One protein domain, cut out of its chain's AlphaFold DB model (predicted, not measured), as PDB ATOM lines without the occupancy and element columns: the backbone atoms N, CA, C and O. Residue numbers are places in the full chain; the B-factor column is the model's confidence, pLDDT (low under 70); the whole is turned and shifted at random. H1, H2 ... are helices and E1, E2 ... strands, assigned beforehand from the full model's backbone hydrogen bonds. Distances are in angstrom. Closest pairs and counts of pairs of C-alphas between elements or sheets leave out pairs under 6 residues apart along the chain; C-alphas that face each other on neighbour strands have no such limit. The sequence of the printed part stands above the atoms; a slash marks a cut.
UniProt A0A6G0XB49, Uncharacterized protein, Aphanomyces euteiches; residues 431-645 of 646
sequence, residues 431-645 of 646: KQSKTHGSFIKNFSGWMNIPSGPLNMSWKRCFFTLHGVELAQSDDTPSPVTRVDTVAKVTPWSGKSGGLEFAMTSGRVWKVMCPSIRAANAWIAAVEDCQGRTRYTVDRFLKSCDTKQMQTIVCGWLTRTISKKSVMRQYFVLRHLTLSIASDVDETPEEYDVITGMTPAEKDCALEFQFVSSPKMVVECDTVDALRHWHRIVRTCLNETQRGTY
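This is residues 431 to 645 of the 646 residues of an uncharacterized protein of Aphanomyces euteiches (UniProt A0A6G0XB49). Two lobes stand end to end along the longest axis: a six-strand sheet, E1 to E6, curled into a nearly closed barrel with H1 packed on it, and a closed six-strand barrel, E7 to E12, with H3 packed on its outside. H2 packs on H3, and short H4 lies by both. The 215 printed residues hold, in order, six strands, two helices, six strands and two helices, a mixed class, with both sheets antiparallel in chain order. The whole is compact, with a radius of gyration of the C-alphas of 17.8 A and spans of 55 by 41 by 30 A.

E1, residues 442 to 451, E2, 457 to 466, E3, 469 to 473, E4, 480 to 491, E5, 498 to 503, and E6, 508 to 512, form a meander, each strand the antiparallel neighbour of the one before. N 445 of E1 and O 463 of E2 are within hydrogen-bond range at 2.9 A. This strongly twisted sheet is folded: E1, E2 and E3 face E5 and E6, with E4 as the hinge, which bends by 93 degrees at residue 487. E4 pairs with E3 at N 484 and O 470, 3.1 A, and with E5 at N 490 and O 500, 3.0 A. The closest C-alphas of the edge strands E1 and E6 are those of Ile 449 and Val 511, 4.8 A apart. H1, residues 516 to 530, is on this sheet, which curls round it; its closest C-alpha to E4 is that of Ile 523, 6.2 A from that of Val 489. H2, residues 537 to 546, is apart from H1. E7, residues 552 to 562, E8, 565 to 574, E9, 577 to 581, E10, 589 to 599, E11, 605 to 610, and E12, 616 to 620, form a second meander. It closes as a barrel between E12 and E7, at N 558 and O 619, 2.9 A. The closest C-alphas of E2 and E7 are those of His 466 and Gly 555, 6.4 A apart. H3, residues 623 to 638, is on the barrel, outside it, at a height over the sheet of 7.3 A, and runs across the strands, at 84 degrees to E10 on the local plane. H3 touches H2 with residues 628 to 632 alone, the closest C-alphas being those of His 628 and Val 537, 6.7 A. H4, residues 640 to 644, is close to H3 but not clearly touching, at 6.6 A between C-alphas 642 and 636. Every O i to N i+4 pair is within hydrogen-bond range in H1, H2 and H3; in H4 0 of 1 is, beside 2 of 2 O i to N i+3 pairs.

E1 starts at C-alpha 442, (-46.535, -47.449, -44.795). E2 is 27.7 A long, E4 24.2 A, H1 21.1 A, E7 28.2 A and H3 22.2 A. E7 starts at C-alpha 552, (-50.201, -50.672, -56.302), and H4 ends at C-alpha 644, (-55.235, -57.272, -66.277).

The C-alphas farthest apart are those of Leu 454 and Gln 641, 58.3 A. The printed part has no cut, and no link is long. The mean pLDDT of the printed part is 90.3; residues 453, 456 and 514 to 515 are under 70.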
ATOM      1  N   LYS A 431     -47.659 -50.290 -36.056       85.00
ATOM      2  CA  LYS A 431     -48.435 -50.954 -37.105       85.00
ATOM      3  C   LYS A 431     -47.684 -50.906 -38.429       85.00
ATOM      4  O   LYS A 431     -47.124 -49.876 -38.796       85.00
ATOM      5  N   GLN A 432     -47.734 -52.002 -39.183       85.31
ATOM      6  CA  GLN A 432     -47.230 -52.080 -40.553       85.31
ATOM      7  C   GLN A 432     -48.386 -52.340 -41.520       85.31
ATOM      8  O   GLN A 432     -49.250 -53.173 -41.253       85.31
ATOM      9  N   SER A 433     -48.347 -51.672 -42.673       87.75
ATOM     10  CA  SER A 433     -49.262 -51.922 -43.782       87.75
ATOM     11  C   SER A 433     -49.250 -53.379 -44.253       87.75
ATOM     12  O   SER A 433     -48.193 -53.952 -44.541       87.75
ATOM     13  N   LYS A 434     -50.451 -53.943 -44.415       77.94
ATOM     14  CA  LYS A 434     -50.696 -55.252 -45.046       77.94
ATOM     15  C   LYS A 434     -50.680 -55.191 -46.585       77.94
ATOM     16  O   LYS A 434     -50.856 -56.210 -47.251       77.94
ATOM     17  N   THR A 435     -50.461 -54.015 -47.177       78.81
ATOM     18  CA  THR A 435     -50.509 -53.788 -48.630       78.81
ATOM     19  C   THR A 435     -49.192 -54.198 -49.300       78.81
ATOM     20  O   THR A 435     -48.387 -53.367 -49.729       78.81
ATOM     21  N   HIS A 436     -48.965 -55.511 -49.390       76.88
ATOM     22  CA  HIS A 436     -47.859 -56.097 -50.153       76.88
ATOM     23  C   HIS A 436     -47.870 -55.622 -51.619       76.88
ATOM     24  O   HIS A 436     -48.929 -55.422 -52.210       76.88
ATOM     25  N   GLY A 437     -46.682 -55.439 -52.202       82.25
ATOM     26  CA  GLY A 437     -46.508 -54.995 -53.593       82.25
ATOM     27  C   GLY A 437     -46.622 -53.483 -53.832       82.25
ATOM     28  O   GLY A 437     -46.288 -53.037 -54.925       82.25
ATOM     29  N   SER A 438     -47.030 -52.686 -52.836       89.50
ATOM     30  CA  SER A 438     -47.061 -51.220 -52.960       89.50
ATOM     31  C   SER A 438     -45.676 -50.613 -53.206       89.50
ATOM     32  O   SER A 438     -44.681 -51.070 -52.638       89.50
ATOM     33  N   PHE A 439     -45.633 -49.529 -53.989       89.56
ATOM     34  CA  PHE A 439     -44.433 -48.717 -54.217       89.56
ATOM     35  C   PHE A 439     -43.746 -48.266 -52.914       89.56
ATOM     36  O   PHE A 439     -42.520 -48.326 -52.805       89.56
ATOM     37  N   ILE A 440     -44.532 -47.837 -51.920       90.44
ATOM     38  CA  ILE A 440     -44.046 -47.299 -50.644       90.44
ATOM     39  C   ILE A 440     -44.599 -48.121 -49.477       90.44
ATOM     40  O   ILE A 440     -45.804 -48.378 -49.379       90.44
ATOM     41  N   LYS A 441     -43.712 -48.499 -48.547       88.56
ATOM     42  CA  LYS A 441     -44.121 -49.050 -47.253       88.56
ATOM     43  C   LYS A 441     -44.719 -47.957 -46.372       88.56
ATOM     44  O   LYS A 441     -44.193 -46.851 -46.284       88.56
ATOM     45  N   ASN A 442     -45.805 -48.317 -45.702       93.25
ATOM     46  CA  ASN A 442     -46.535 -47.449 -44.795       93.25
ATOM     47  C   ASN A 442     -46.586 -48.081 -43.406       93.25
ATOM     48  O   ASN A 442     -46.855 -49.277 -43.274       93.25
ATOM     49  N   PHE A 443     -46.361 -47.259 -42.389       93.69
ATOM     50  CA  PHE A 443     -46.444 -47.638 -40.983       93.69
ATOM     51  C   PHE A 443     -47.187 -46.561 -40.195       93.69
ATOM     52  O   PHE A 443     -47.257 -45.402 -40.621       93.69
ATOM     53  N   SER A 444     -47.714 -46.924 -39.032       93.19
ATOM     54  CA  SER A 444     -48.339 -45.983 -38.105       93.19
ATOM     55  C   SER A 444     -48.135 -46.405 -36.651       93.19
ATOM     56  O   SER A 444     -47.624 -47.488 -36.355       93.19
ATOM     57  N   GLY A 445     -48.510 -45.539 -35.716       84.94
ATOM     58  CA  GLY A 445     -48.548 -45.885 -34.304       84.94
ATOM     59  C   GLY A 445     -48.585 -44.670 -33.394       84.94
ATOM     60  O   GLY A 445     -48.307 -43.541 -33.791       84.94
ATOM     61  N   TRP A 446     -48.913 -44.918 -32.134       82.00
ATOM     62  CA  TRP A 446     -48.971 -43.884 -31.111       82.00
ATOM     63  C   TRP A 446     -47.623 -43.722 -30.410       82.00
ATOM     64  O   TRP A 446     -47.030 -44.701 -29.956       82.00
ATOM     65  N   MET A 447     -47.158 -42.480 -30.282       86.81
ATOM     66  CA  MET A 447     -45.960 -42.125 -29.516       86.81
ATOM     67  C   MET A 447     -46.215 -40.855 -28.701       86.81
ATOM     68  O   MET A 447     -47.064 -40.031 -29.044       86.81
ATOM     69  N   ASN A 448     -45.483 -40.692 -27.603       85.31
ATOM     70  CA  ASN A 448     -45.603 -39.531 -26.730       85.31
ATOM     71  C   ASN A 448     -44.515 -38.503 -27.057       85.31
ATOM     72  O   ASN A 448     -43.342 -38.858 -27.166       85.31
ATOM     73  N   ILE A 449     -44.880 -37.229 -27.161       89.69
ATOM     74  CA  ILE A 449     -43.942 -36.112 -27.324       89.69
ATOM     75  C   ILE A 449     -43.819 -35.314 -26.019       89.69
ATOM     76  O   ILE A 449     -44.811 -35.210 -25.287       89.69
ATOM     77  N   PRO A 450     -42.644 -34.730 -25.716       86.38
ATOM     78  CA  PRO A 450     -42.530 -33.744 -24.648       86.38
ATOM     79  C   PRO A 450     -43.430 -32.536 -24.946       86.38
ATOM     80  O   PRO A 450     -43.593 -32.149 -26.105       86.38
ATOM     81  N   SER A 451     -44.057 -31.977 -23.913       84.00
ATOM     82  CA  SER A 451     -45.122 -30.979 -24.041       84.00
ATOM     83  C   SER A 451     -45.248 -30.106 -22.786       84.00
ATOM     84  O   SER A 451     -44.786 -30.468 -21.699       84.00
ATOM     85  N   GLY A 452     -45.950 -28.978 -22.913       76.38
ATOM     86  CA  GLY A 452     -46.223 -28.043 -21.819       76.38
ATOM     87  C   GLY A 452     -44.997 -27.231 -21.370       76.38
ATOM     88  O   GLY A 452     -43.937 -27.298 -22.000       76.38
ATOM     89  N   PRO A 453     -45.125 -26.445 -20.283       63.50
ATOM     90  CA  PRO A 453     -44.029 -25.645 -19.747       63.50
ATOM     91  C   PRO A 453     -42.788 -26.498 -19.476       63.50
ATOM     92  O   PRO A 453     -42.883 -27.586 -18.906       63.50
ATOM     93  N   LEU A 454     -41.629 -26.007 -19.925       71.56
ATOM     94  CA  LEU A 454     -40.322 -26.664 -19.783       71.56
ATOM     95  C   LEU A 454     -40.286 -28.136 -20.266       71.56
ATOM     96  O   LEU A 454     -39.427 -28.901 -19.833       71.56
ATOM     97  N   ASN A 455     -41.195 -28.539 -21.168       77.75
ATOM     98  CA  ASN A 455     -41.355 -29.920 -21.647       77.75
ATOM     99  C   ASN A 455     -41.635 -30.954 -20.530       77.75
ATOM    100  O   ASN A 455     -41.333 -32.138 -20.686       77.75
ATOM    101  N   MET A 456     -42.210 -30.526 -19.399       69.56
ATOM    102  CA  MET A 456     -42.402 -31.369 -18.207       69.56
ATOM    103  C   MET A 456     -43.589 -32.343 -18.294       69.56
ATOM    104  O   MET A 456     -43.779 -33.155 -17.389       69.56
ATOM    105  N   SER A 457     -44.395 -32.285 -19.358       70.31
ATOM    106  CA  SER A 457     -45.536 -33.182 -19.582       70.31
ATOM    107  C   SER A 457     -45.393 -33.978 -20.881       70.31
ATOM    108  O   SER A 457     -44.566 -33.655 -21.732       70.31
ATOM    109  N   TRP A 458     -46.219 -35.010 -21.051       78.00
ATOM    110  CA  TRP A 458     -46.242 -35.845 -22.253       78.00
ATOM    111  C   TRP A 458     -47.576 -35.695 -22.984       78.00
ATOM    112  O   TRP A 458     -48.632 -35.935 -22.398       78.00
ATOM    113  N   LYS A 459     -47.536 -35.336 -24.272       81.44
ATOM    114  CA  LYS A 459     -48.701 -35.393 -25.165       81.44
ATOM    115  C   LYS A 459     -48.623 -36.672 -25.994       81.44
ATOM    116  O   LYS A 459     -47.636 -36.886 -26.691       81.44
ATOM    117  N   ARG A 460     -49.658 -37.510 -25.939       81.38
ATOM    118  CA  ARG A 460     -49.823 -38.644 -26.857       81.38
ATOM    119  C   ARG A 460     -50.260 -38.113 -28.227       81.38
ATOM    120  O   ARG A 460     -51.246 -37.387 -28.293       81.38
ATOM    121  N   CYS A 461     -49.544 -38.485 -29.284       85.12
ATOM    122  CA  CYS A 461     -49.840 -38.125 -30.672       85.12
ATOM    123  C   CYS A 461     -49.794 -39.370 -31.567       85.12
ATOM    124  O   CYS A 461     -49.081 -40.339 -31.275       85.12
ATOM    125  N   PHE A 462     -50.550 -39.342 -32.659       87.25
ATOM    126  CA  PHE A 462     -50.504 -40.370 -33.690       87.25
ATOM    127  C   PHE A 462     -49.404 -40.021 -34.696       87.25
ATOM    128  O   PHE A 462     -49.238 -38.863 -35.077       87.25
ATOM    129  N   PHE A 463     -48.624 -41.017 -35.102       95.00
ATOM    130  CA  PHE A 463     -47.535 -40.869 -36.059       95.00
ATOM    131  C   PHE A 463     -47.719 -41.827 -37.224       95.00
ATOM    132  O   PHE A 463     -48.199 -42.949 -37.053       95.00
ATOM    133  N   THR A 464     -47.268 -41.408 -38.401       95.44
ATOM    134  CA  THR A 464     -47.281 -42.225 -39.616       95.44
ATOM    135  C   THR A 464     -45.981 -42.055 -40.381       95.44
ATOM    136  O   THR A 464     -45.542 -40.923 -40.579       95.44
ATOM    137  N   LEU A 465     -45.404 -43.164 -40.842       95.44
ATOM    138  CA  LEU A 465     -44.226 -43.185 -41.703       95.44
ATOM    139  C   LEU A 465     -44.651 -43.622 -43.109       95.44
ATOM    140  O   LEU A 465     -45.011 -44.785 -43.313       95.44
ATOM    141  N   HIS A 466     -44.622 -42.689 -44.060       91.62
ATOM    142  CA  HIS A 466     -44.849 -42.934 -45.483       91.62
ATOM    143  C   HIS A 466     -43.488 -42.957 -46.185       91.62
ATOM    144  O   HIS A 466     -42.888 -41.920 -46.463       91.62
ATOM    145  N   GLY A 467     -42.927 -44.148 -46.399       91.00
ATOM    146  CA  GLY A 467     -41.543 -44.266 -46.856       91.00
ATOM    147  C   GLY A 467     -40.587 -43.686 -45.811       91.00
ATOM    148  O   GLY A 467     -40.439 -44.257 -44.738       91.00
ATOM    149  N   VAL A 468     -39.941 -42.560 -46.117       93.88
ATOM    150  CA  VAL A 468     -39.058 -41.829 -45.183       93.88
ATOM    151  C   VAL A 468     -39.697 -40.558 -44.601       93.88
ATOM    152  O   VAL A 468     -39.055 -39.857 -43.822       93.88
ATOM    153  N   GLU A 469     -40.949 -40.258 -44.943       95.50
ATOM    154  CA  GLU A 469     -41.681 -39.081 -44.463       95.50
ATOM    155  C   GLU A 469     -42.404 -39.417 -43.153       95.50
ATOM    156  O   GLU A 469     -43.261 -40.303 -43.124       95.50
ATOM    157  N   LEU A 470     -42.057 -38.728 -42.060       97.38
ATOM    158  CA  LEU A 470     -42.693 -38.899 -40.753       97.38
ATOM    159  C   LEU A 470     -43.653 -37.737 -40.488       97.38
ATOM    160  O   LEU A 470     -43.230 -36.605 -40.254       97.38
ATOM    161  N   ALA A 471     -44.948 -38.038 -40.470       96.56
ATOM    162  CA  ALA A 471     -46.002 -37.101 -40.097       96.56
ATOM    163  C   ALA A 471     -46.540 -37.393 -38.688       96.56
ATOM    164  O   ALA A 471     -46.533 -38.535 -38.223       96.56
ATOM    165  N   GLN A 472     -47.025 -36.345 -38.018       95.25
ATOM    166  CA  GLN A 472     -47.653 -36.396 -36.697       95.25
ATOM    167  C   GLN A 472     -49.019 -35.703 -36.726       95.25
ATOM    168  O   GLN A 472     -49.105 -34.527 -37.088       95.25
ATOM    169  N   SER A 473     -50.057 -36.366 -36.230       89.56
ATOM    170  CA  SER A 473     -51.382 -35.800 -35.950       89.56
ATOM    171  C   SER A 473     -51.755 -35.980 -34.470       89.56
ATOM    172  O   SER A 473     -51.086 -36.692 -33.715       89.56
ATOM    173  N   ASP A 474     -52.817 -35.310 -34.021       80.50
ATOM    174  CA  ASP A 474     -53.318 -35.462 -32.645       80.50
ATOM    175  C   ASP A 474     -54.119 -36.759 -32.440       80.50
ATOM    176  O   ASP A 474     -54.147 -37.297 -31.336       80.50
ATOM    177  N   ASP A 475     -54.711 -37.281 -33.515       80.19
ATOM    178  CA  ASP A 475     -55.447 -38.544 -33.576       80.19
ATOM    179  C   ASP A 475     -55.374 -39.117 -35.003       80.19
ATOM    180  O   ASP A 475     -55.026 -38.394 -35.941       80.19
ATOM    181  N   THR A 476     -55.724 -40.387 -35.190       77.81
ATOM    182  CA  THR A 476     -55.711 -41.081 -36.488       77.81
ATOM    183  C   THR A 476     -56.463 -40.325 -37.601       77.81
ATOM    184  O   THR A 476     -55.840 -40.060 -38.631       77.81
ATOM    185  N   PRO A 477     -57.728 -39.877 -37.415       80.56
ATOM    186  CA  PRO A 477     -58.449 -39.104 -38.431       80.56
ATOM    187  C   PRO A 477     -58.067 -37.616 -38.497       80.56
ATOM    188  O   PRO A 477     -58.590 -36.892 -39.349       80.56
ATOM    189  N   SER A 478     -57.209 -37.124 -37.594       81.31
ATOM    190  CA  SER A 478     -56.887 -35.694 -37.502       81.31
ATOM    191  C   SER A 478     -55.904 -35.240 -38.590       81.31
ATOM    192  O   SER A 478     -55.041 -36.020 -39.002       81.31
ATOM    193  N   PRO A 479     -55.954 -33.957 -39.002       84.50
ATOM    194  CA  PRO A 479     -54.931 -33.349 -39.848       84.50
ATOM    195  C   PRO A 479     -53.517 -33.477 -39.278       84.50
ATOM    196  O   PRO A 479     -53.307 -33.577 -38.065       84.50
ATOM    197  N   VAL A 480     -52.534 -33.406 -40.172       91.44
ATOM    198  CA  VAL A 480     -51.122 -33.365 -39.797       91.44
ATOM    199  C   VAL A 480     -50.793 -32.039 -39.111       91.44
ATOM    200  O   VAL A 480     -51.017 -30.958 -39.641       91.44
ATOM    201  N   THR A 481     -50.215 -32.144 -37.917       92.75
ATOM    202  CA  THR A 481     -49.692 -31.023 -37.118       92.75
ATOM    203  C   THR A 481     -48.248 -30.669 -37.481       92.75
ATOM    204  O   THR A 481     -47.829 -29.528 -37.306       92.75
ATOM    205  N   ARG A 482     -47.476 -31.649 -37.977       93.12
ATOM    206  CA  ARG A 482     -46.132 -31.482 -38.555       93.12
ATOM    207  C   ARG A 482     -45.727 -32.715 -39.367       93.12
ATOM    208  O   ARG A 482     -46.057 -33.835 -38.980       93.12
ATOM    209  N   VAL A 483     -44.961 -32.502 -40.432       95.50
ATOM    210  CA  VAL A 483     -44.322 -33.533 -41.270       95.50
ATOM    211  C   VAL A 483     -42.878 -33.125 -41.564       95.50
ATOM    212  O   VAL A 483     -42.570 -31.932 -41.599       95.50
ATOM    213  N   ASP A 484     -41.985 -34.102 -41.702       96.19
ATOM    214  CA  ASP A 484     -40.581 -33.914 -42.088       96.19
ATOM    215  C   ASP A 484     -40.011 -35.231 -42.649       96.19
ATOM    216  O   ASP A 484     -40.599 -36.298 -42.450       96.19
ATOM    217  N   THR A 485     -38.854 -35.187 -43.314       96.00
ATOM    218  CA  THR A 485     -38.211 -36.393 -43.870       96.00
ATOM    219  C   THR A 485     -37.110 -36.893 -42.939       96.00
ATOM    220  O   THR A 485     -36.201 -36.145 -42.574       96.00
ATOM    221  N   VAL A 486     -37.153 -38.171 -42.558       97.25
ATOM    222  CA  VAL A 486     -36.217 -38.769 -41.593       97.25
ATOM    223  C   VAL A 486     -34.863 -39.048 -42.249       97.25
ATOM    224  O   VAL A 486     -34.711 -39.991 -43.028       97.25
ATOM    225  N   ALA A 487     -33.851 -38.264 -41.876       96.38
ATOM    226  CA  ALA A 487     -32.459 -38.484 -42.268       96.38
ATOM    227  C   ALA A 487     -31.796 -39.593 -41.432       96.38
ATOM    228  O   ALA A 487     -30.998 -40.369 -41.957       96.38
ATOM    229  N   LYS A 488     -32.143 -39.715 -40.144       95.69
ATOM    230  CA  LYS A 488     -31.711 -40.809 -39.259       95.69
ATOM    231  C   LYS A 488     -32.669 -40.957 -38.076       95.69
ATOM    232  O   LYS A 488     -33.251 -39.975 -37.629       95.69
ATOM    233  N   VAL A 489     -32.767 -42.155 -37.511       97.56
ATOM    234  CA  VAL A 489     -33.341 -42.378 -36.176       97.56
ATOM    235  C   VAL A 489     -32.293 -43.004 -35.255       97.56
ATOM    236  O   VAL A 489     -31.482 -43.820 -35.690       97.56
ATOM    237  N   THR A 490     -32.276 -42.599 -33.987       96.50
ATOM    238  CA  THR A 490     -31.403 -43.165 -32.946       96.50
ATOM    239  C   THR A 490     -32.147 -43.303 -31.615       96.50
ATOM    240  O   THR A 490     -33.062 -42.519 -31.357       96.50
ATOM    241  N   PRO A 491     -31.761 -44.244 -30.731       94.44
ATOM    242  CA  PRO A 491     -32.262 -44.283 -29.360       94.44
ATOM    243  C   PRO A 491     -31.973 -42.973 -28.614       94.44
ATOM    244  O   PRO A 491     -30.863 -42.442 -28.687       94.44
ATOM    245  N   TRP A 492     -32.949 -42.465 -27.861       91.12
ATOM    246  CA  TRP A 492     -32.758 -41.293 -27.004       91.12
ATOM    247  C   TRP A 492     -31.944 -41.699 -25.769       91.12
ATOM    248  O   TRP A 492     -32.419 -42.432 -24.898       91.12
ATOM    249  N   SER A 493     -30.701 -41.216 -25.691       87.19
ATOM    250  CA  SER A 493     -29.792 -41.508 -24.577       87.19
ATOM    251  C   SER A 493     -30.440 -41.226 -23.212       87.19
ATOM    252  O   SER A 493     -31.036 -40.169 -22.990       87.19
ATOM    253  N   GLY A 494     -30.351 -42.198 -22.301       78.88
ATOM    254  CA  GLY A 494     -30.958 -42.136 -20.969       78.88
ATOM    255  C   GLY A 494     -32.484 -42.322 -20.918       78.88
ATOM    256  O   GLY A 494     -33.065 -42.137 -19.847       78.88
ATOM    257  N   LYS A 495     -33.156 -42.678 -22.025       78.75
ATOM    258  CA  LYS A 495     -34.613 -42.901 -22.080       78.75
ATOM    259  C   LYS A 495     -34.957 -44.260 -22.701       78.75
ATOM    260  O   LYS A 495     -34.927 -44.431 -23.915       78.75
ATOM    261  N   SER A 496     -35.338 -45.233 -21.868       74.81
ATOM    262  CA  SER A 496     -35.799 -46.547 -22.350       74.81
ATOM    263  C   SER A 496     -37.064 -46.404 -23.201       74.81
ATOM    264  O   SER A 496     -38.042 -45.808 -22.757       74.81
ATOM    265  N   GLY A 497     -37.035 -46.909 -24.438       75.44
ATOM    266  CA  GLY A 497     -38.109 -46.711 -25.420       75.44
ATOM    267  C   GLY A 497     -38.189 -45.297 -26.019       75.44
ATOM    268  O   GLY A 497     -39.116 -45.018 -26.774       75.44
ATOM    269  N   GLY A 498     -37.248 -44.402 -25.706       87.94
ATOM    270  CA  GLY A 498     -37.152 -43.085 -26.331       87.94
ATOM    271  C   GLY A 498     -36.431 -43.135 -27.678       87.94
ATOM    272  O   GLY A 498     -35.463 -43.878 -27.837       87.94
ATOM    273  N   LEU A 499     -36.867 -42.311 -28.630       95.50
ATOM    274  CA  LEU A 499     -36.242 -42.144 -29.946       95.50
ATOM    275  C   LEU A 499     -35.977 -40.669 -30.254       95.50
ATOM    276  O   LEU A 499     -36.737 -39.783 -29.858       95.50
ATOM    277  N   GLU A 500     -34.924 -40.430 -31.025       98.12
ATOM    278  CA  GLU A 500     -34.591 -39.152 -31.642       98.12
ATOM    279  C   GLU A 500     -34.589 -39.338 -33.162       98.12
ATOM    280  O   GLU A 500     -33.725 -40.023 -33.710       98.12
ATOM    281  N   PHE A 501     -35.567 -38.744 -33.848       98.19
ATOM    282  CA  PHE A 501     -35.596 -38.672 -35.309       98.19
ATOM    283  C   PHE A 501     -34.879 -37.393 -35.746       98.19
ATOM    284  O   PHE A 501     -35.386 -36.292 -35.526       98.19
ATOM    285  N   ALA A 502     -33.698 -37.532 -36.343       98.00
ATOM    286  CA  ALA A 502     -32.995 -36.448 -37.013       98.00
ATOM    287  C   ALA A 502     -33.539 -36.305 -38.440       98.00
ATOM    288  O   ALA A 502     -33.543 -37.262 -39.219       98.00
ATOM    289  N   MET A 503     -34.001 -35.107 -38.776       97.50
ATOM    290  CA  MET A 503     -34.680 -34.809 -40.033       97.50
ATOM    291  C   MET A 503     -33.739 -34.174 -41.055       97.50
ATOM    292  O   MET A 503     -32.750 -33.536 -40.690       97.50
ATOM    293  N   THR A 504     -34.068 -34.278 -42.343       95.31
ATOM    294  CA  THR A 504     -33.330 -33.601 -43.426       95.31
ATOM    295  C   THR A 504     -33.366 -32.078 -43.288       95.31
ATOM    296  O   THR A 504     -32.448 -31.403 -43.739       95.31
ATOM    297  N   SER A 505     -34.387 -31.533 -42.616       95.06
ATOM    298  CA  SER A 505     -34.492 -30.117 -42.233       95.06
ATOM    299  C   SER A 505     -33.510 -29.673 -41.132       95.06
ATOM    300  O   SER A 505     -33.543 -28.516 -40.714       95.06
ATOM    301  N   GLY A 506     -32.687 -30.583 -40.596       95.56
ATOM    302  CA  GLY A 506     -31.807 -30.341 -39.446       95.56
ATOM    303  C   GLY A 506     -32.521 -30.356 -38.088       95.56
ATOM    304  O   GLY A 506     -31.873 -30.248 -37.047       95.56
ATOM    305  N   ARG A 507     -33.851 -30.514 -38.060       96.25
ATOM    306  CA  ARG A 507     -34.629 -30.646 -36.819       96.25
ATOM    307  C   ARG A 507     -34.415 -32.022 -36.184       96.25
ATOM    308  O   ARG A 507     -34.255 -33.014 -36.886       96.25
ATOM    309  N   VAL A 508     -34.514 -32.101 -34.856       96.88
ATOM    310  CA  VAL A 508     -34.547 -33.375 -34.118       96.88
ATOM    311  C   VAL A 508     -35.873 -33.497 -33.376       96.88
ATOM    312  O   VAL A 508     -36.195 -32.663 -32.530       96.88
ATOM    313  N   TRP A 509     -36.660 -34.526 -33.685       96.38
ATOM    314  CA  TRP A 509     -37.906 -34.825 -32.979       96.38
ATOM    315  C   TRP A 509     -37.644 -35.917 -31.943       96.38
ATOM    316  O   TRP A 509     -37.399 -37.071 -32.296       96.38
ATOM    317  N   LYS A 510     -37.703 -35.551 -30.659       95.12
ATOM    318  CA  LYS A 510     -37.585 -36.498 -29.543       95.12
ATOM    319  C   LYS A 510     -38.965 -37.020 -29.155       95.12
ATOM    320  O   LYS A 510     -39.886 -36.222 -28.969       95.12
ATOM    321  N   VAL A 511     -39.108 -38.336 -29.034       94.12
ATOM    322  CA  VAL A 511     -40.367 -39.009 -28.676       94.12
ATOM    323  C   VAL A 511     -40.114 -40.152 -27.693       94.12
ATOM    324  O   VAL A 511     -39.000 -40.659 -27.588       94.12
ATOM    325  N   MET A 512     -41.166 -40.597 -27.012       86.00
ATOM    326  CA  MET A 512     -41.197 -41.827 -26.225       86.00
ATOM    327  C   MET A 512     -42.193 -42.802 -26.850       86.00
ATOM    328  O   MET A 512     -43.396 -42.531 -26.898       86.00
ATOM    329  N   CYS A 513     -41.706 -43.949 -27.311       80.06
ATOM    330  CA  CYS A 513     -42.552 -45.070 -27.695       80.06
ATOM    331  C   CYS A 513     -43.121 -45.752 -26.432       80.06
ATOM    332  O   CYS A 513     -42.472 -45.741 -25.384       80.06
ATOM    333  N   PRO A 514     -44.291 -46.408 -26.512       67.94
ATOM    334  CA  PRO A 514     -44.897 -47.090 -25.363       67.94
ATOM    335  C   PRO A 514     -44.145 -48.356 -24.910       67.94
ATOM    336  O   PRO A 514     -44.471 -48.923 -23.875       67.94
ATOM    337  N   SER A 515     -43.137 -48.819 -25.657       68.75
ATOM    338  CA  SER A 515     -42.203 -49.858 -25.209       68.75
ATOM    339  C   SER A 515     -40.895 -49.823 -26.003       68.75
ATOM    340  O   SER A 515     -40.853 -49.318 -27.127       68.75
ATOM    341  N   ILE A 516     -39.842 -50.451 -25.467       71.25
ATOM    342  CA  ILE A 516     -38.584 -50.689 -26.194       71.25
ATOM    343  C   ILE A 516     -38.800 -51.523 -27.473       71.25
ATOM    344  O   ILE A 516     -38.151 -51.287 -28.485       71.25
ATOM    345  N   ARG A 517     -39.780 -52.442 -27.474       72.19
ATOM    346  CA  ARG A 517     -40.159 -53.225 -28.665       72.19
ATOM    347  C   ARG A 517     -40.745 -52.337 -29.763       72.19
ATOM    348  O   ARG A 517     -40.391 -52.510 -30.924       72.19
ATOM    349  N   ALA A 518     -41.600 -51.380 -29.399       74.81
ATOM    350  CA  ALA A 518     -42.122 -50.396 -30.344       74.81
ATOM    351  C   ALA A 518     -41.006 -49.473 -30.864       74.81
ATOM    352  O   ALA A 518     -40.941 -49.240 -32.065       74.81
ATOM    353  N   ALA A 519     -40.092 -49.016 -30.000       80.94
ATOM    354  CA  ALA A 519     -38.944 -48.200 -30.410       80.94
ATOM    355  C   ALA A 519     -38.050 -48.925 -31.433       80.94
ATOM    356  O   ALA A 519     -37.753 -48.375 -32.492       80.94
ATOM    357  N   ASN A 520     -37.700 -50.189 -31.176       82.00
ATOM    358  CA  ASN A 520     -36.914 -51.006 -32.104       82.00
ATOM    359  C   ASN A 520     -37.649 -51.244 -33.438       82.00
ATOM    360  O   ASN A 520     -37.013 -51.264 -34.489       82.00
ATOM    361  N   ALA A 521     -38.978 -51.389 -33.416       82.38
ATOM    362  CA  ALA A 521     -39.778 -51.533 -34.631       82.38
ATOM    363  C   ALA A 521     -39.810 -50.241 -35.471       82.38
ATOM    364  O   ALA A 521     -39.641 -50.307 -36.686       82.38
ATOM    365  N   TRP A 522     -39.934 -49.068 -34.835       91.31
ATOM    366  CA  TRP A 522     -39.807 -47.768 -35.508       91.31
ATOM    367  C   TRP A 522     -38.402 -47.542 -36.092       91.31
ATOM    368  O   TRP A 522     -38.301 -47.003 -37.193       91.31
ATOM    369  N   ILE A 523     -37.333 -47.984 -35.412       92.94
ATOM    370  CA  ILE A 523     -35.963 -47.952 -35.958       92.94
ATOM    371  C   ILE A 523     -35.880 -48.800 -37.232       92.94
ATOM    372  O   ILE A 523     -35.578 -48.269 -38.302       92.94
ATOM    373  N   ALA A 524     -36.239 -50.084 -37.140       89.88
ATOM    374  CA  ALA A 524     -36.180 -51.008 -38.269       89.88
ATOM    375  C   ALA A 524     -37.043 -50.546 -39.459       89.88
ATOM    376  O   ALA A 524     -36.651 -50.727 -40.608       89.88
ATOM    377  N   ALA A 525     -38.194 -49.913 -39.204       93.50
ATOM    378  CA  ALA A 525     -39.061 -49.352 -40.239       93.50
ATOM    379  C   ALA A 525     -38.409 -48.197 -41.010       93.50
ATOM    380  O   ALA A 525     -38.498 -48.151 -42.237       93.50
ATOM    381  N   VAL A 526     -37.737 -47.278 -40.306       96.44
ATOM    382  CA  VAL A 526     -36.995 -46.179 -40.938       96.44
ATOM    383  C   VAL A 526     -35.829 -46.725 -41.754       96.44
ATOM    384  O   VAL A 526     -35.694 -46.344 -42.911       96.44
ATOM    385  N   GLU A 527     -35.023 -47.634 -41.204       93.88
ATOM    386  CA  GLU A 527     -33.866 -48.219 -41.902       93.88
ATOM    387  C   GLU A 527     -34.289 -48.979 -43.175       93.88
ATOM    388  O   GLU A 527     -33.743 -48.763 -44.261       93.88
ATOM    389  N   ASP A 528     -35.334 -49.803 -43.071       89.31
ATOM    390  CA  ASP A 528     -35.928 -50.563 -44.176       89.31
ATOM    391  C   ASP A 528     -36.549 -49.650 -45.257       89.31
ATOM    392  O   ASP A 528     -36.508 -49.966 -46.450       89.31
ATOM    393  N   CYS A 529     -37.078 -48.481 -44.885       93.38
ATOM    394  CA  CYS A 529     -37.515 -47.460 -45.839       93.38
ATOM    395  C   CYS A 529     -36.353 -46.674 -46.461       93.38
ATOM    396  O   CYS A 529     -36.343 -46.467 -47.677       93.38
ATOM    397  N   GLN A 530     -35.351 -46.280 -45.672       93.62
ATOM    398  CA  GLN A 530     -34.162 -45.574 -46.152       93.62
ATOM    399  C   GLN A 530     -33.416 -46.403 -47.205       93.62
ATOM    400  O   GLN A 530     -33.053 -45.869 -48.257       93.62
ATOM    401  N   GLY A 531     -33.309 -47.722 -47.005       90.12
ATOM    402  CA  GLY A 531     -32.764 -48.660 -47.993       90.12
ATOM    403  C   GLY A 531     -33.507 -48.691 -49.340       90.12
ATOM    404  O   GLY A 531     -32.917 -49.081 -50.349       90.12
ATOM    405  N   ARG A 532     -34.770 -48.237 -49.403       87.75
ATOM    406  CA  ARG A 532     -35.580 -48.186 -50.639       87.75
ATOM    407  C   ARG A 532     -35.630 -46.826 -51.328       87.75
ATOM    408  O   ARG A 532     -36.094 -46.771 -52.460       87.75
ATOM    409  N   THR A 533     -35.098 -45.760 -50.732       88.38
ATOM    410  CA  THR A 533     -35.089 -44.393 -51.316       88.38
ATOM    411  C   THR A 533     -34.514 -44.311 -52.738       88.38
ATOM    412  O   THR A 533     -34.885 -43.436 -53.513       88.38
ATOM    413  N   ARG A 534     -33.635 -45.247 -53.124       87.69
ATOM    414  CA  ARG A 534     -33.057 -45.351 -54.478       87.69
ATOM    415  C   ARG A 534     -34.006 -45.962 -55.525       87.69
ATOM    416  O   ARG A 534     -33.645 -46.030 -56.704       87.69
ATOM    417  N   TYR A 535     -35.177 -46.456 -55.136       89.88
ATOM    418  CA  TYR A 535     -36.148 -47.089 -56.029       89.88
ATOM    419  C   TYR A 535     -37.210 -46.065 -56.450       89.88
ATOM    420  O   TYR A 535     -38.091 -45.713 -55.675       89.88
ATOM    421  N   THR A 536     -37.094 -45.544 -57.672       93.88
ATOM    422  CA  THR A 536     -37.973 -44.483 -58.190       93.88
ATOM    423  C   THR A 536     -39.300 -45.030 -58.717       93.88
ATOM    424  O   THR A 536     -39.394 -46.203 -59.088       93.88
ATOM    425  N   VAL A 537     -40.313 -44.162 -58.833       94.94
ATOM    426  CA  VAL A 537     -41.623 -44.516 -59.409       94.94
ATOM    427  C   VAL A 537     -41.487 -45.130 -60.805       94.94
ATOM    428  O   VAL A 537     -42.145 -46.120 -61.098       94.94
ATOM    429  N   ASP A 538     -40.599 -44.622 -61.662       95.25
ATOM    430  CA  ASP A 538     -40.429 -45.171 -63.015       95.25
ATOM    431  C   ASP A 538     -39.784 -46.570 -63.008       95.25
ATOM    432  O   ASP A 538     -40.133 -47.415 -63.832       95.25
ATOM    433  N   ARG A 539     -38.900 -46.867 -62.038       95.81
ATOM    434  CA  ARG A 539     -38.381 -48.232 -61.815       95.81
ATOM    435  C   ARG A 539     -39.482 -49.166 -61.315       95.81
ATOM    436  O   ARG A 539     -39.550 -50.308 -61.765       95.81
ATOM    437  N   PHE A 540     -40.356 -48.675 -60.437       95.62
ATOM    438  CA  PHE A 540     -41.529 -49.404 -59.963       95.62
ATOM    439  C   PHE A 540     -42.509 -49.723 -61.099       95.62
ATOM    440  O   PHE A 540     -42.758 -50.896 -61.363       95.62
ATOM    441  N   LEU A 541     -42.982 -48.710 -61.831       96.25
ATOM    442  CA  LEU A 541     -43.932 -48.864 -62.937       96.25
ATOM    443  C   LEU A 541     -43.392 -49.773 -64.049       96.25
ATOM    444  O   LEU A 541     -44.147 -50.599 -64.571       96.25
ATOM    445  N   LYS A 542     -42.088 -49.677 -64.358       96.25
ATOM    446  CA  LYS A 542     -41.408 -50.597 -65.281       96.25
ATOM    447  C   LYS A 542     -41.300 -52.015 -64.715       96.25
ATOM    448  O   LYS A 542     -41.514 -52.963 -65.457       96.25
ATOM    449  N   SER A 543     -41.016 -52.200 -63.422       95.50
ATOM    450  CA  SER A 543     -41.015 -53.547 -62.828       95.50
ATOM    451  C   SER A 543     -42.413 -54.164 -62.751       95.50
ATOM    452  O   SER A 543     -42.496 -55.387 -62.818       95.50
ATOM    453  N   CYS A 544     -43.479 -53.376 -62.582       95.31
ATOM    454  CA  CYS A 544     -44.855 -53.871 -62.653       95.31
ATOM    455  C   CYS A 544     -45.183 -54.347 -64.071       95.31
ATOM    456  O   CYS A 544     -45.638 -55.469 -64.245       95.31
ATOM    457  N   ASP A 545     -44.858 -53.535 -65.078       95.00
ATOM    458  CA  ASP A 545     -45.016 -53.857 -66.500       95.00
ATOM    459  C   ASP A 545     -44.218 -55.107 -66.915       95.00
ATOM    460  O   ASP A 545     -44.795 -56.125 -67.290       95.00
ATOM    461  N   THR A 546     -42.896 -55.104 -66.719       96.06
ATOM    462  CA  THR A 546     -42.001 -56.214 -67.110       96.06
ATOM    463  C   THR A 546     -42.348 -57.551 -66.434       96.06
ATOM    464  O   THR A 546     -41.977 -58.605 -66.944       96.06
ATOM    465  N   LYS A 547     -43.052 -57.536 -65.293       95.19
ATOM    466  CA  LYS A 547     -43.470 -58.744 -64.553       95.19
ATOM    467  C   LYS A 547     -44.978 -59.018 -64.609       95.19
ATOM    468  O   LYS A 547     -45.419 -59.966 -63.972       95.19
ATOM    469  N   GLN A 548     -45.754 -58.193 -65.321       94.38
ATOM    470  CA  GLN A 548     -47.227 -58.224 -65.343       94.38
ATOM    471  C   GLN A 548     -47.853 -58.247 -63.927       94.38
ATOM    472  O   GLN A 548     -48.847 -58.932 -63.679       94.38
ATOM    473  N   MET A 549     -47.245 -57.502 -62.994       93.12
ATOM    474  CA  MET A 549     -47.676 -57.382 -61.596       93.12
ATOM    475  C   MET A 549     -48.602 -56.182 -61.393       93.12
ATOM    476  O   MET A 549     -48.336 -55.094 -61.916       93.12
ATOM    477  N   GLN A 550     -49.641 -56.348 -60.571       91.00
ATOM    478  CA  GLN A 550     -50.586 -55.288 -60.220       91.00
ATOM    479  C   GLN A 550     -49.858 -54.007 -59.776       91.00
ATOM    480  O   GLN A 550     -48.974 -54.020 -58.917       91.00
ATOM    481  N   THR A 551     -50.233 -52.871 -60.370       95.31
ATOM    482  CA  THR A 551     -49.664 -51.565 -60.009       95.31
ATOM    483  C   THR A 551     -50.369 -51.043 -58.755       95.31
ATOM    484  O   THR A 551     -51.550 -50.706 -58.809       95.31
ATOM    485  N   ILE A 552     -49.654 -51.011 -57.625       94.38
ATOM    486  CA  ILE A 552     -50.201 -50.672 -56.302       94.38
ATOM    487  C   ILE A 552     -49.485 -49.447 -55.717       94.38
ATOM    488  O   ILE A 552     -48.256 -49.409 -55.636       94.38
ATOM    489  N   VAL A 553     -50.248 -48.472 -55.228       95.19
ATOM    490  CA  VAL A 553     -49.737 -47.399 -54.359       95.19
ATOM    491  C   VAL A 553     -50.643 -47.256 -53.146       95.19
ATOM    492  O   VAL A 553     -51.846 -47.483 -53.222       95.19
ATOM    493  N   CYS A 554     -50.070 -46.915 -51.999       95.25
ATOM    494  CA  CYS A 554     -50.832 -46.637 -50.793       95.25
ATOM    495  C   CYS A 554     -50.143 -45.579 -49.939       95.25
ATOM    496  O   CYS A 554     -48.919 -45.440 -49.977       95.25
ATOM    497  N   GLY A 555     -50.928 -44.837 -49.168       93.44
ATOM    498  CA  GLY A 555     -50.457 -43.675 -48.428       93.44
ATOM    499  C   GLY A 555     -51.531 -43.092 -47.526       93.44
ATOM    500  O   GLY A 555     -52.718 -43.359 -47.701       93.44
ATOM    501  N   TRP A 556     -51.105 -42.286 -46.563       93.81
ATOM    502  CA  TRP A 556     -52.012 -41.441 -45.801       93.81
ATOM    503  C   TRP A 556     -52.339 -40.188 -46.608       93.81
ATOM    504  O   TRP A 556     -51.430 -39.557 -47.143       93.81
ATOM    505  N   LEU A 557     -53.622 -39.843 -46.700       94.19
ATOM    506  CA  LEU A 557     -54.100 -38.634 -47.372       94.19
ATOM    507  C   LEU A 557     -55.197 -37.976 -46.534       94.19
ATOM    508  O   LEU A 557     -55.957 -38.653 -45.837       94.19
ATOM    509  N   THR A 558     -55.313 -36.655 -46.636       93.44
ATOM    510  CA  THR A 558     -56.355 -35.876 -45.961       93.44
ATOM    511  C   THR A 558     -57.485 -35.556 -46.941       93.44
ATOM    512  O   THR A 558     -57.350 -34.706 -47.820       93.44
ATOM    513  N   ARG A 559     -58.621 -36.248 -46.811       91.56
ATOM    514  CA  ARG A 559     -59.835 -36.016 -47.607       91.56
ATOM    515  C   ARG A 559     -60.543 -34.752 -47.133       91.56
ATOM    516  O   ARG A 559     -60.769 -34.573 -45.937       91.56
ATOM    517  N   THR A 560     -60.994 -33.915 -48.066       90.12
ATOM    518  CA  THR A 560     -61.948 -32.841 -47.745       90.12
ATOM    519  C   THR A 560     -63.370 -33.409 -47.684       90.12
ATOM    520  O   THR A 560     -63.850 -33.992 -48.653       90.12
ATOM    521  N   ILE A 561     -64.033 -33.261 -46.531       85.69
ATOM    522  CA  ILE A 561     -65.408 -33.729 -46.272       85.69
ATOM    523  C   ILE A 561     -66.411 -32.584 -46.468       85.69
ATOM    524  O   ILE A 561     -67.498 -32.781 -47.001       85.69
ATOM    525  N   SER A 562     -66.048 -31.367 -46.057       84.50
ATOM    526  CA  SER A 562     -66.814 -30.141 -46.306       84.50
ATOM    527  C   SER A 562     -65.898 -28.914 -46.258       84.50
ATOM    528  O   SER A 562     -64.736 -29.016 -45.873       84.50
ATOM    529  N   LYS A 563     -66.424 -27.716 -46.558       77.50
ATOM    530  CA  LYS A 563     -65.663 -26.446 -46.494       77.50
ATOM    531  C   LYS A 563     -65.011 -26.143 -45.129       77.50
ATOM    532  O   LYS A 563     -64.184 -25.243 -45.054       77.50
ATOM    533  N   LYS A 564     -65.398 -26.844 -44.054       79.06
ATOM    534  CA  LYS A 564     -64.825 -26.709 -42.699       79.06
ATOM    535  C   LYS A 564     -64.416 -28.047 -42.064       79.06
ATOM    536  O   LYS A 564     -64.071 -28.064 -40.888       79.06
ATOM    537  N   SER A 565     -64.493 -29.160 -42.797       82.88
ATOM    538  CA  SER A 565     -64.233 -30.500 -42.261       82.88
ATOM    539  C   SER A 565     -63.355 -31.310 -43.205       82.88
ATOM    540  O   SER A 565     -63.606 -31.387 -44.408       82.88
ATOM    541  N   VAL A 566     -62.330 -31.930 -42.637       88.12
ATOM    542  CA  VAL A 566     -61.364 -32.793 -43.314       88.12
ATOM    543  C   VAL A 566     -61.168 -34.053 -42.474       88.12
ATOM    544  O   VAL A 566     -61.352 -34.018 -41.258       88.12
ATOM    545  N   MET A 567     -60.802 -35.160 -43.111       85.94
ATOM    546  CA  MET A 567     -60.552 -36.437 -42.446       85.94
ATOM    547  C   MET A 567     -59.312 -37.084 -43.052       85.94
ATOM    548  O   MET A 567     -59.242 -37.274 -44.267       85.94
ATOM    549  N   ARG A 568     -58.331 -37.419 -42.216       91.19
ATOM    550  CA  ARG A 568     -57.134 -38.143 -42.645       91.19
ATOM    551  C   ARG A 568     -57.395 -39.646 -42.593       91.19
ATOM    552  O   ARG A 568     -57.918 -40.148 -41.607       91.19
ATOM    553  N   GLN A 569     -57.095 -40.353 -43.675       93.12
ATOM    554  CA  GLN A 569     -57.374 -41.785 -43.817       93.12
ATOM    555  C   GLN A 569     -56.229 -42.476 -44.562       93.12
ATOM    556  O   GLN A 569     -55.404 -41.819 -45.207       93.12
ATOM    557  N   TYR A 570     -56.180 -43.804 -44.480       94.44
ATOM    558  CA  TYR A 570     -55.227 -44.610 -45.228       94.44
ATOM    559  C   TYR A 570     -55.853 -45.066 -46.551       94.44
ATOM    560  O   TYR A 570     -56.855 -45.777 -46.563       94.44
ATOM    561  N   PHE A 571     -55.264 -44.651 -47.670       96.56
ATOM    562  CA  PHE A 571     -55.739 -44.958 -49.018       96.56
ATOM    563  C   PHE A 571     -54.865 -46.028 -49.672       96.56
ATOM    564  O   PHE A 571     -53.635 -46.004 -49.566       96.56
ATOM    565  N   VAL A 572     -55.502 -46.940 -50.407       96.56
ATOM    566  CA  VAL A 572     -54.860 -47.980 -51.216       96.56
ATOM    567  C   VAL A 572     -55.451 -47.939 -52.620       96.56
ATOM    568  O   VAL A 572     -56.652 -48.088 -52.789       96.56
ATOM    569  N   LEU A 573     -54.607 -47.769 -53.631       96.44
ATOM    570  CA  LEU A 573     -54.975 -47.861 -55.039       96.44
ATOM    571  C   LEU A 573     -54.441 -49.167 -55.625       96.44
ATOM    572  O   LEU A 573     -53.241 -49.445 -55.535       96.44
ATOM    573  N   ARG A 574     -55.319 -49.936 -56.269       94.38
ATOM    574  CA  ARG A 574     -54.987 -51.131 -57.054       94.38
ATOM    575  C   ARG A 574     -55.363 -50.869 -58.506       94.38
ATOM    576  O   ARG A 574     -56.538 -50.895 -58.855       94.38
ATOM    577  N   HIS A 575     -54.365 -50.584 -59.344       93.75
ATOM    578  CA  HIS A 575     -54.545 -50.028 -60.690       93.75
ATOM    579  C   HIS A 575     -55.363 -48.720 -60.679       93.75
ATOM    580  O   HIS A 575     -54.764 -47.652 -60.553       93.75
ATOM    581  N   LEU A 576     -56.693 -48.801 -60.772       96.44
ATOM    582  CA  LEU A 576     -57.633 -47.673 -60.688       96.44
ATOM    583  C   LEU A 576     -58.694 -47.842 -59.588       96.44
ATOM    584  O   LEU A 576     -59.342 -46.863 -59.231       96.44
ATOM    585  N   THR A 577     -58.851 -49.037 -59.014       96.69
ATOM    586  CA  THR A 577     -59.736 -49.278 -57.867       96.69
ATOM    587  C   THR A 577     -59.140 -48.632 -56.622       96.69
ATOM    588  O   THR A 577     -58.046 -49.011 -56.188       96.69
ATOM    589  N   LEU A 578     -59.843 -47.652 -56.052       97.81
ATOM    590  CA  LEU A 578     -59.450 -46.969 -54.824       97.81
ATOM    591  C   LEU A 578     -60.179 -47.587 -53.627       97.81
ATOM    592  O   LEU A 578     -61.399 -47.737 -53.632       97.81
ATOM    593  N   SER A 579     -59.427 -47.901 -52.578       96.31
ATOM    594  CA  SER A 579     -59.917 -48.437 -51.309       96.31
ATOM    595  C   SER A 579     -59.428 -47.576 -50.141       96.31
ATOM    596  O   SER A 579     -58.365 -46.952 -50.224       96.31
ATOM    597  N   ILE A 580     -60.185 -47.537 -49.043       94.50
ATOM    598  CA  ILE A 580     -59.951 -46.648 -47.897       94.50
ATOM    599  C   ILE A 580     -60.056 -47.444 -46.587       94.50
ATOM    600  O   ILE A 580     -60.947 -48.269 -46.427       94.50
ATOM    601  N   ALA A 581     -59.154 -47.187 -45.640       87.38
ATOM    602  CA  ALA A 581     -59.188 -47.702 -44.269       87.38
ATOM    603  C   ALA A 581     -59.005 -46.560 -43.256       87.38
ATOM    604  O   ALA A 581     -58.553 -45.468 -43.624       87.38
ATOM    605  N   SER A 582     -59.308 -46.792 -41.971       83.12
ATOM    606  CA  SER A 582     -58.970 -45.809 -40.933       83.12
ATOM    607  C   SER A 582     -57.487 -45.881 -40.542       83.12
ATOM    608  O   SER A 582     -56.894 -44.845 -40.253       83.12
ATOM    609  N   ASP A 583     -56.858 -47.063 -40.628       85.69
ATOM    610  CA  ASP A 583     -55.432 -47.272 -40.337       85.69
ATOM    611  C   ASP A 583     -54.760 -48.324 -41.256       85.69
ATOM    612  O   ASP A 583     -55.421 -49.055 -41.992       85.69
ATOM    613  N   VAL A 584     -53.422 -48.406 -41.240       85.50
ATOM    614  CA  VAL A 584     -52.612 -49.216 -42.182       85.50
ATOM    615  C   VAL A 584     -52.773 -50.732 -42.027       85.50
ATOM    616  O   VAL A 584     -52.491 -51.487 -42.961       85.50
ATOM    617  N   ASP A 585     -53.155 -51.189 -40.838       80.62
ATOM    618  CA  ASP A 585     -53.311 -52.598 -40.475       80.62
ATOM    619  C   ASP A 585     -54.760 -53.094 -40.594       80.62
ATOM    620  O   ASP A 585     -55.017 -54.285 -40.403       80.62
ATOM    621  N   GLU A 586     -55.702 -52.219 -40.928       81.81
ATOM    622  CA  GLU A 586     -57.089 -52.581 -41.212       81.81
ATOM    623  C   GLU A 586     -57.242 -53.106 -42.648       81.81
ATOM    624  O   GLU A 586     -56.334 -53.007 -43.477       81.81
ATOM    625  N   THR A 587     -58.389 -53.719 -42.943       84.88
ATOM    626  CA  THR A 587     -58.750 -54.099 -44.315       84.88
ATOM    627  C   THR A 587     -59.344 -52.870 -45.006       84.88
ATOM    628  O   THR A 587     -60.361 -52.381 -44.521       84.88
ATOM    629  N   PRO A 588     -58.765 -52.362 -46.109       89.44
ATOM    630  CA  PRO A 588     -59.359 -51.255 -46.850       89.44
ATOM    631  C   PRO A 588     -60.674 -51.677 -47.505       89.44
ATOM    632  O   PRO A 588     -60.715 -52.680 -48.217       89.44
ATOM    633  N   GLU A 589     -61.722 -50.889 -47.294       90.88
ATOM    634  CA  GLU A 589     -63.008 -51.036 -47.971       90.88
ATOM    635  C   GLU A 589     -62.912 -50.415 -49.369       90.88
ATOM    636  O   GLU A 589     -62.296 -49.362 -49.548       90.88
ATOM    637  N   GLU A 590     -63.476 -51.071 -50.383       95.00
ATOM    638  CA  GLU A 590     -63.488 -50.537 -51.747       95.00
ATOM    639  C   GLU A 590     -64.425 -49.327 -51.837       95.00
ATOM    640  O   GLU A 590     -65.566 -49.388 -51.386       95.00
ATOM    641  N   TYR A 591     -63.925 -48.217 -52.388       95.44
ATOM    642  CA  TYR A 591     -64.677 -46.972 -52.508       95.44
ATOM    643  C   TYR A 591     -65.306 -46.838 -53.895       95.44
ATOM    644  O   TYR A 591     -66.527 -46.785 -54.012       95.44
ATOM    645  N   ASP A 592     -64.472 -46.769 -54.937       98.06
ATOM    646  CA  ASP A 592     -64.886 -46.676 -56.342       98.06
ATOM    647  C   ASP A 592     -63.660 -46.834 -57.268       98.06
ATOM    648  O   ASP A 592     -62.508 -46.812 -56.818       98.06
ATOM    649  N   VAL A 593     -63.890 -46.934 -58.575       97.56
ATOM    650  CA  VAL A 593     -62.851 -46.930 -59.614       97.56
ATOM    651  C   VAL A 593     -62.617 -45.502 -60.112       97.56
ATOM    652  O   VAL A 593     -63.554 -44.795 -60.478       97.56
ATOM    653  N   ILE A 594     -61.355 -45.071 -60.147       98.06
ATOM    654  CA  ILE A 594     -60.947 -43.754 -60.654       98.06
ATOM    655  C   ILE A 594     -61.065 -43.721 -62.184       98.06
ATOM    656  O   ILE A 594     -60.403 -44.483 -62.884       98.06
ATOM    657  N   THR A 595     -61.859 -42.782 -62.698       97.62
ATOM    658  CA  THR A 595     -62.041 -42.495 -64.133       97.62
ATOM    659  C   THR A 595     -61.210 -41.305 -64.608       97.62
ATOM    660  O   THR A 595     -60.926 -41.179 -65.798       97.62
ATOM    661  N   GLY A 596     -60.783 -40.432 -63.691       97.12
ATOM    662  CA  GLY A 596     -59.993 -39.248 -64.013       97.12
ATOM    663  C   GLY A 596     -59.350 -38.611 -62.785       97.12
ATOM    664  O   GLY A 596     -59.733 -38.875 -61.646       97.12
ATOM    665  N   MET A 597     -58.353 -37.758 -63.015       96.44
ATOM    666  CA  MET A 597     -57.662 -37.036 -61.948       96.44
ATOM    667  C   MET A 597     -57.224 -35.644 -62.416       96.44
ATOM    668  O   MET A 597     -56.455 -35.502 -63.372       96.44
ATOM    669  N   THR A 598     -57.683 -34.627 -61.697       94.06
ATOM    670  CA  THR A 598     -57.453 -33.200 -61.952       94.06
ATOM    671  C   THR A 598     -56.627 -32.567 -60.820       94.06
ATOM    672  O   THR A 598     -56.628 -33.082 -59.701       94.06
ATOM    673  N   PRO A 599     -55.891 -31.464 -61.064       88.50
ATOM    674  CA  PRO A 599     -55.348 -30.645 -59.980       88.50
ATOM    675  C   PRO A 599     -56.486 -30.069 -59.125       88.50
ATOM    676  O   PRO A 599     -57.554 -29.768 -59.659       88.50
ATOM    677  N   ALA A 600     -56.256 -29.892 -57.825       88.94
ATOM    678  CA  ALA A 600     -57.170 -29.166 -56.944       88.94
ATOM    679  C   ALA A 600     -56.688 -27.719 -56.715       88.94
ATOM    680  O   ALA A 600     -55.535 -27.394 -56.978       88.94
ATOM    681  N   GLU A 601     -57.561 -26.853 -56.189       83.69
ATOM    682  CA  GLU A 601     -57.228 -25.454 -55.844       83.69
ATOM    683  C   GLU A 601     -56.288 -25.322 -54.629       83.69
ATOM    684  O   GLU A 601     -55.726 -24.256 -54.388       83.69
ATOM    685  N   LYS A 602     -56.150 -26.389 -53.834       84.00
ATOM    686  CA  LYS A 602     -55.289 -26.444 -52.647       84.00
ATOM    687  C   LYS A 602     -53.870 -26.891 -53.006       84.00
ATOM    688  O   LYS A 602     -53.692 -27.813 -53.803       84.00
ATOM    689  N   ASP A 603     -52.885 -26.336 -52.305       86.12
ATOM    690  CA  ASP A 603     -51.520 -26.865 -52.292       86.12
ATOM    691  C   ASP A 603     -51.486 -28.348 -51.883       86.12
ATOM    692  O   ASP A 603     -52.310 -28.818 -51.098       86.12
ATOM    693  N   CYS A 604     -50.524 -29.092 -52.437       91.19
ATOM    694  CA  CYS A 604     -50.326 -30.531 -52.214       91.19
ATOM    695  C   CYS A 604     -51.551 -31.437 -52.487       91.19
ATOM    696  O   CYS A 604     -51.523 -32.611 -52.117       91.19
ATOM    697  N   ALA A 605     -52.604 -30.947 -53.151       93.56
ATOM    698  CA  ALA A 605     -53.852 -31.684 -53.341       93.56
ATOM    699  C   ALA A 605     -54.165 -32.043 -54.803       93.56
ATOM    700  O   ALA A 605     -53.722 -31.405 -55.760       93.56
ATOM    701  N   LEU A 606     -54.991 -33.076 -54.960       95.19
ATOM    702  CA  LEU A 606     -55.534 -33.542 -56.232       95.19
ATOM    703  C   LEU A 606     -57.029 -33.862 -56.094       95.19
ATOM    704  O   LEU A 606     -57.533 -34.117 -55.000       95.19
ATOM    705  N   GLU A 607     -57.739 -33.843 -57.215       96.62
ATOM    706  CA  GLU A 607     -59.157 -34.173 -57.318       96.62
ATOM    707  C   GLU A 607     -59.319 -35.488 -58.094       96.62
ATOM    708  O   GLU A 607     -59.026 -35.555 -59.289       96.62
ATOM    709  N   PHE A 608     -59.801 -36.536 -57.425       97.75
ATOM    710  CA  PHE A 608     -60.209 -37.781 -58.072       97.75
ATOM    711  C   PHE A 608     -61.638 -37.687 -58.614       97.75
ATOM    712  O   PHE A 608     -62.536 -37.142 -57.965       97.75
ATOM    713  N   GLN A 609     -61.839 -38.272 -59.791       98.19
ATOM    714  CA  GLN A 609     -63.123 -38.469 -60.458       98.19
ATOM    715  C   GLN A 609     -63.355 -39.982 -60.580       98.19
ATOM    716  O   GLN A 609     -62.399 -40.720 -60.827       98.19
ATOM    717  N   PHE A 610     -64.589 -40.444 -60.376       98.19
ATOM    718  CA  PHE A 610     -64.917 -41.869 -60.227       98.19
ATOM    719  C   PHE A 610     -65.989 -42.334 -61.223       98.19
ATOM    720  O   PHE A 610     -66.447 -41.539 -62.048       98.19
ATOM    721  N   VAL A 611     -66.379 -43.615 -61.177       96.62
ATOM    722  CA  VAL A 611     -67.484 -44.149 -61.994       96.62
ATOM    723  C   VAL A 611     -68.842 -43.734 -61.425       96.62
ATOM    724  O   VAL A 611     -69.696 -43.279 -62.182       96.62
ATOM    725  N   SER A 612     -69.042 -43.874 -60.109       96.62
ATOM    726  CA  SER A 612     -70.354 -43.675 -59.463       96.62
ATOM    727  C   SER A 612     -70.349 -42.567 -58.403       96.62
ATOM    728  O   SER A 612     -71.354 -41.892 -58.182       96.62
ATOM    729  N   SER A 613     -69.219 -42.391 -57.724       95.25
ATOM    730  CA  SER A 613     -69.074 -41.533 -56.552       95.25
ATOM    731  C   SER A 613     -68.852 -40.062 -56.911       95.25
ATOM    732  O   SER A 613     -68.183 -39.754 -57.903       95.25
ATOM    733  N   PRO A 614     -69.316 -39.120 -56.064       95.19
ATOM    734  CA  PRO A 614     -68.924 -37.721 -56.163       95.19
ATOM    735  C   PRO A 614     -67.401 -37.557 -56.147       95.19
ATOM    736  O   PRO A 614     -66.689 -38.294 -55.459       95.19
ATOM    737  N   LYS A 615     -66.907 -36.543 -56.867       95.56
ATOM    738  CA  LYS A 615     -65.482 -36.200 -56.893       95.56
ATOM    739  C   LYS A 615     -64.905 -36.035 -55.483       95.56
ATOM    740  O   LYS A 615     -65.561 -35.492 -54.592       95.56
ATOM    741  N   MET A 616     -63.649 -36.435 -55.298       95.38
ATOM    742  CA  MET A 616     -62.964 -36.358 -54.007       95.38
ATOM    743  C   MET A 616     -61.676 -35.546 -54.110       95.38
ATOM    744  O   MET A 616     -60.735 -35.954 -54.784       95.38
ATOM    745  N   VAL A 617     -61.613 -34.430 -53.379       95.44
ATOM    746  CA  VAL A 617     -60.359 -33.702 -53.154       95.44
ATOM    747  C   VAL A 617     -59.613 -34.341 -51.984       95.44
ATOM    748  O   VAL A 617     -60.126 -34.374 -50.857       95.44
ATOM    749  N   VAL A 618     -58.402 -34.820 -52.257       95.44
ATOM    750  CA  VAL A 618     -57.467 -35.369 -51.269       95.44
ATOM    751  C   VAL A 618     -56.159 -34.587 -51.281       95.44
ATOM    752  O   VAL A 618     -55.660 -34.184 -52.329       95.44
ATOM    753  N   GLU A 619     -55.623 -34.363 -50.091       94.44
ATOM    754  CA  GLU A 619     -54.438 -33.559 -49.813       94.44
ATOM    755  C   GLU A 619     -53.318 -34.494 -49.334       94.44
ATOM    756  O   GLU A 619     -53.522 -35.303 -48.422       94.44
ATOM    757  N   CYS A 620     -52.162 -34.441 -49.995       94.12
ATOM    758  CA  CYS A 620     -50.971 -35.200 -49.629       94.12
ATOM    759  C   CYS A 620     -50.172 -34.442 -48.565       94.12
ATOM    760  O   CYS A 620     -50.028 -33.224 -48.655       94.12
ATOM    761  N   ASP A 621     -49.572 -35.155 -47.609       91.56
ATOM    762  CA  ASP A 621     -48.757 -34.512 -46.568       91.56
ATOM    763  C   ASP A 621     -47.505 -33.801 -47.146       91.56
ATOM    764  O   ASP A 621     -46.974 -32.886 -46.517       91.56
ATOM    765  N   THR A 622     -47.030 -34.189 -48.341       90.81
ATOM    766  CA  THR A 622     -45.873 -33.580 -49.025       90.81
ATOM    767  C   THR A 622     -46.060 -33.457 -50.546       90.81
ATOM    768  O   THR A 622     -46.889 -34.127 -51.169       90.81
ATOM    769  N   VAL A 623     -45.211 -32.628 -51.170       91.50
ATOM    770  CA  VAL A 623     -45.120 -32.476 -52.634       91.50
ATOM    771  C   VAL A 623     -44.599 -33.750 -53.318       91.50
ATOM    772  O   VAL A 623     -44.992 -34.036 -54.449       91.50
ATOM    773  N   ASP A 624     -43.740 -34.535 -52.663       90.56
ATOM    774  CA  ASP A 624     -43.221 -35.781 -53.240       90.56
ATOM    775  C   ASP A 624     -44.248 -36.915 -53.158       90.56
ATOM    776  O   ASP A 624     -44.451 -37.614 -54.152       90.56
ATOM    777  N   ALA A 625     -45.017 -37.012 -52.070       92.31
ATOM    778  CA  ALA A 625     -46.212 -37.851 -52.017       92.31
ATOM    779  C   ALA A 625     -47.215 -37.484 -53.132       92.31
ATOM    780  O   ALA A 625     -47.667 -38.376 -53.857       92.31
ATOM    781  N   LEU A 626     -47.489 -36.187 -53.357       94.94
ATOM    782  CA  LEU A 626     -48.320 -35.724 -54.482       94.94
ATOM    783  C   LEU A 626     -47.758 -36.194 -55.835       94.94
ATOM    784  O   LEU A 626     -48.499 -36.748 -56.649       94.94
ATOM    785  N   ARG A 627     -46.452 -36.016 -56.082       93.75
ATOM    786  CA  ARG A 627     -45.782 -36.466 -57.319       93.75
ATOM    787  C   ARG A 627     -45.914 -37.977 -57.521       93.75
ATOM    788  O   ARG A 627     -46.200 -38.406 -58.640       93.75
ATOM    789  N   HIS A 628     -45.739 -38.773 -56.465       94.50
ATOM    790  CA  HIS A 628     -45.856 -40.232 -56.517       94.50
ATOM    791  C   HIS A 628     -47.276 -40.679 -56.883       94.50
ATOM    792  O   HIS A 628     -47.449 -41.413 -57.859       94.50
ATOM    793  N   TRP A 629     -48.292 -40.188 -56.162       95.94
ATOM    794  CA  TRP A 629     -49.699 -40.473 -56.459       95.94
ATOM    795  C   TRP A 629     -50.070 -40.039 -57.879       95.94
ATOM    796  O   TRP A 629     -50.577 -40.842 -58.660       95.94
ATOM    797  N   HIS A 630     -49.734 -38.804 -58.257       95.75
ATOM    798  CA  HIS A 630     -50.063 -38.246 -59.565       95.75
ATOM    799  C   HIS A 630     -49.428 -39.034 -60.727       95.75
ATOM    800  O   HIS A 630     -50.096 -39.328 -61.723       95.75
ATOM    801  N   ARG A 631     -48.146 -39.416 -60.610       96.69
ATOM    802  CA  ARG A 631     -47.426 -40.201 -61.630       96.69
ATOM    803  C   ARG A 631     -48.014 -41.604 -61.791       96.69
ATOM    804  O   ARG A 631     -48.167 -42.056 -62.927       96.69
ATOM    805  N   ILE A 632     -48.346 -42.278 -60.688       96.94
ATOM    806  CA  ILE A 632     -48.884 -43.645 -60.716       96.94
ATOM    807  C   ILE A 632     -50.322 -43.647 -61.253       96.94
ATOM    808  O   ILE A 632     -50.601 -44.382 -62.197       96.94
ATOM    809  N   VAL A 633     -51.199 -42.764 -60.756       96.94
ATOM    810  CA  VAL A 633     -52.599 -42.661 -61.212       96.94
ATOM    811  C   VAL A 633     -52.679 -42.329 -62.705       96.94
ATOM    812  O   VAL A 633     -53.391 -43.015 -63.434       96.94
ATOM    813  N   ARG A 634     -51.907 -41.348 -63.207       96.75
ATOM    814  CA  ARG A 634     -51.883 -41.053 -64.658       96.75
ATOM    815  C   ARG A 634     -51.368 -42.215 -65.500       96.75
ATOM    816  O   ARG A 634     -51.852 -42.405 -66.608       96.75
ATOM    817  N   THR A 635     -50.411 -42.988 -64.991       97.25
ATOM    818  CA  THR A 635     -49.929 -44.179 -65.704       97.25
ATOM    819  C   THR A 635     -51.036 -45.230 -65.787       97.25
ATOM    820  O   THR A 635     -51.304 -45.731 -66.870       97.25
ATOM    821  N   CYS A 636     -51.751 -45.506 -64.692       96.56
ATOM    822  CA  CYS A 636     -52.886 -46.434 -64.709       96.56
ATOM    823  C   CYS A 636     -54.048 -45.968 -65.608       96.56
ATOM    824  O   CYS A 636     -54.636 -46.805 -66.284       96.56
ATOM    825  N   LEU A 637     -54.354 -44.665 -65.651       96.88
ATOM    826  CA  LEU A 637     -55.395 -44.107 -66.531       96.88
ATOM    827  C   LEU A 637     -55.029 -44.224 -68.021       96.88
ATOM    828  O   LEU A 637     -55.889 -44.530 -68.841       96.88
ATOM    829  N   ASN A 638     -53.761 -43.993 -68.372       96.81
ATOM    830  CA  ASN A 638     -53.294 -44.038 -69.762       96.81
ATOM    831  C   ASN A 638     -53.019 -45.467 -70.264       96.81
ATOM    832  O   ASN A 638     -53.080 -45.718 -71.465       96.81
ATOM    833  N   GLU A 639     -52.674 -46.391 -69.367       94.94
ATOM    834  CA  GLU A 639     -52.231 -47.754 -69.683       94.94
ATOM    835  C   GLU A 639     -53.221 -48.780 -69.111       94.94
ATOM    836  O   GLU A 639     -52.916 -49.537 -68.183       94.94
ATOM    837  N   THR A 640     -54.437 -48.791 -69.662       90.19
ATOM    838  CA  THR A 640     -55.563 -49.613 -69.179       90.19
ATOM    839  C   THR A 640     -55.281 -51.118 -69.183       90.19
ATOM    840  O   THR A 640     -55.839 -51.846 -68.361       90.19
ATOM    841  N   GLN A 641     -54.344 -51.602 -70.009       91.81
ATOM    842  CA  GLN A 641     -53.902 -53.001 -69.993       91.81
ATOM    843  C   GLN A 641     -53.352 -53.436 -68.621       91.81
ATOM    844  O   GLN A 641     -53.467 -54.610 -68.264       91.81
ATOM    845  N   ARG A 642     -52.842 -52.496 -67.806       91.50
ATOM    846  CA  ARG A 642     -52.381 -52.747 -66.426       91.50
ATOM    847  C   ARG A 642     -53.484 -53.250 -65.490       91.50
ATOM    848  O   ARG A 642     -53.161 -53.832 -64.458       91.50
ATOM    849  N   GLY A 643     -54.759 -53.070 -65.839       87.19
ATOM    850  CA  GLY A 643     -55.888 -53.640 -65.098       87.19
ATOM    851  C   GLY A 643     -55.982 -55.170 -65.178       87.19
ATOM    852  O   GLY A 643     -56.657 -55.780 -64.357       87.19
ATOM    853  N   THR A 644     -55.278 -55.802 -66.123       90.62
ATOM    854  CA  THR A 644     -55.235 -57.272 -66.277       90.62
ATOM    855  C   THR A 644     -54.110 -57.950 -65.483       90.62
ATOM    856  O   THR A 644     -54.027 -59.180 -65.446       90.62
ATOM    857  N   TYR A 645     -53.235 -57.157 -64.854       91.62
ATOM    858  CA  TYR A 645     -52.040 -57.633 -64.155       91.62
ATOM    859  C   TYR A 645     -52.389 -58.235 -62.784       91.62
ATOM    860  O   TYR A 645     -53.363 -57.824 -62.148       91.62
TER     861      TYR A 645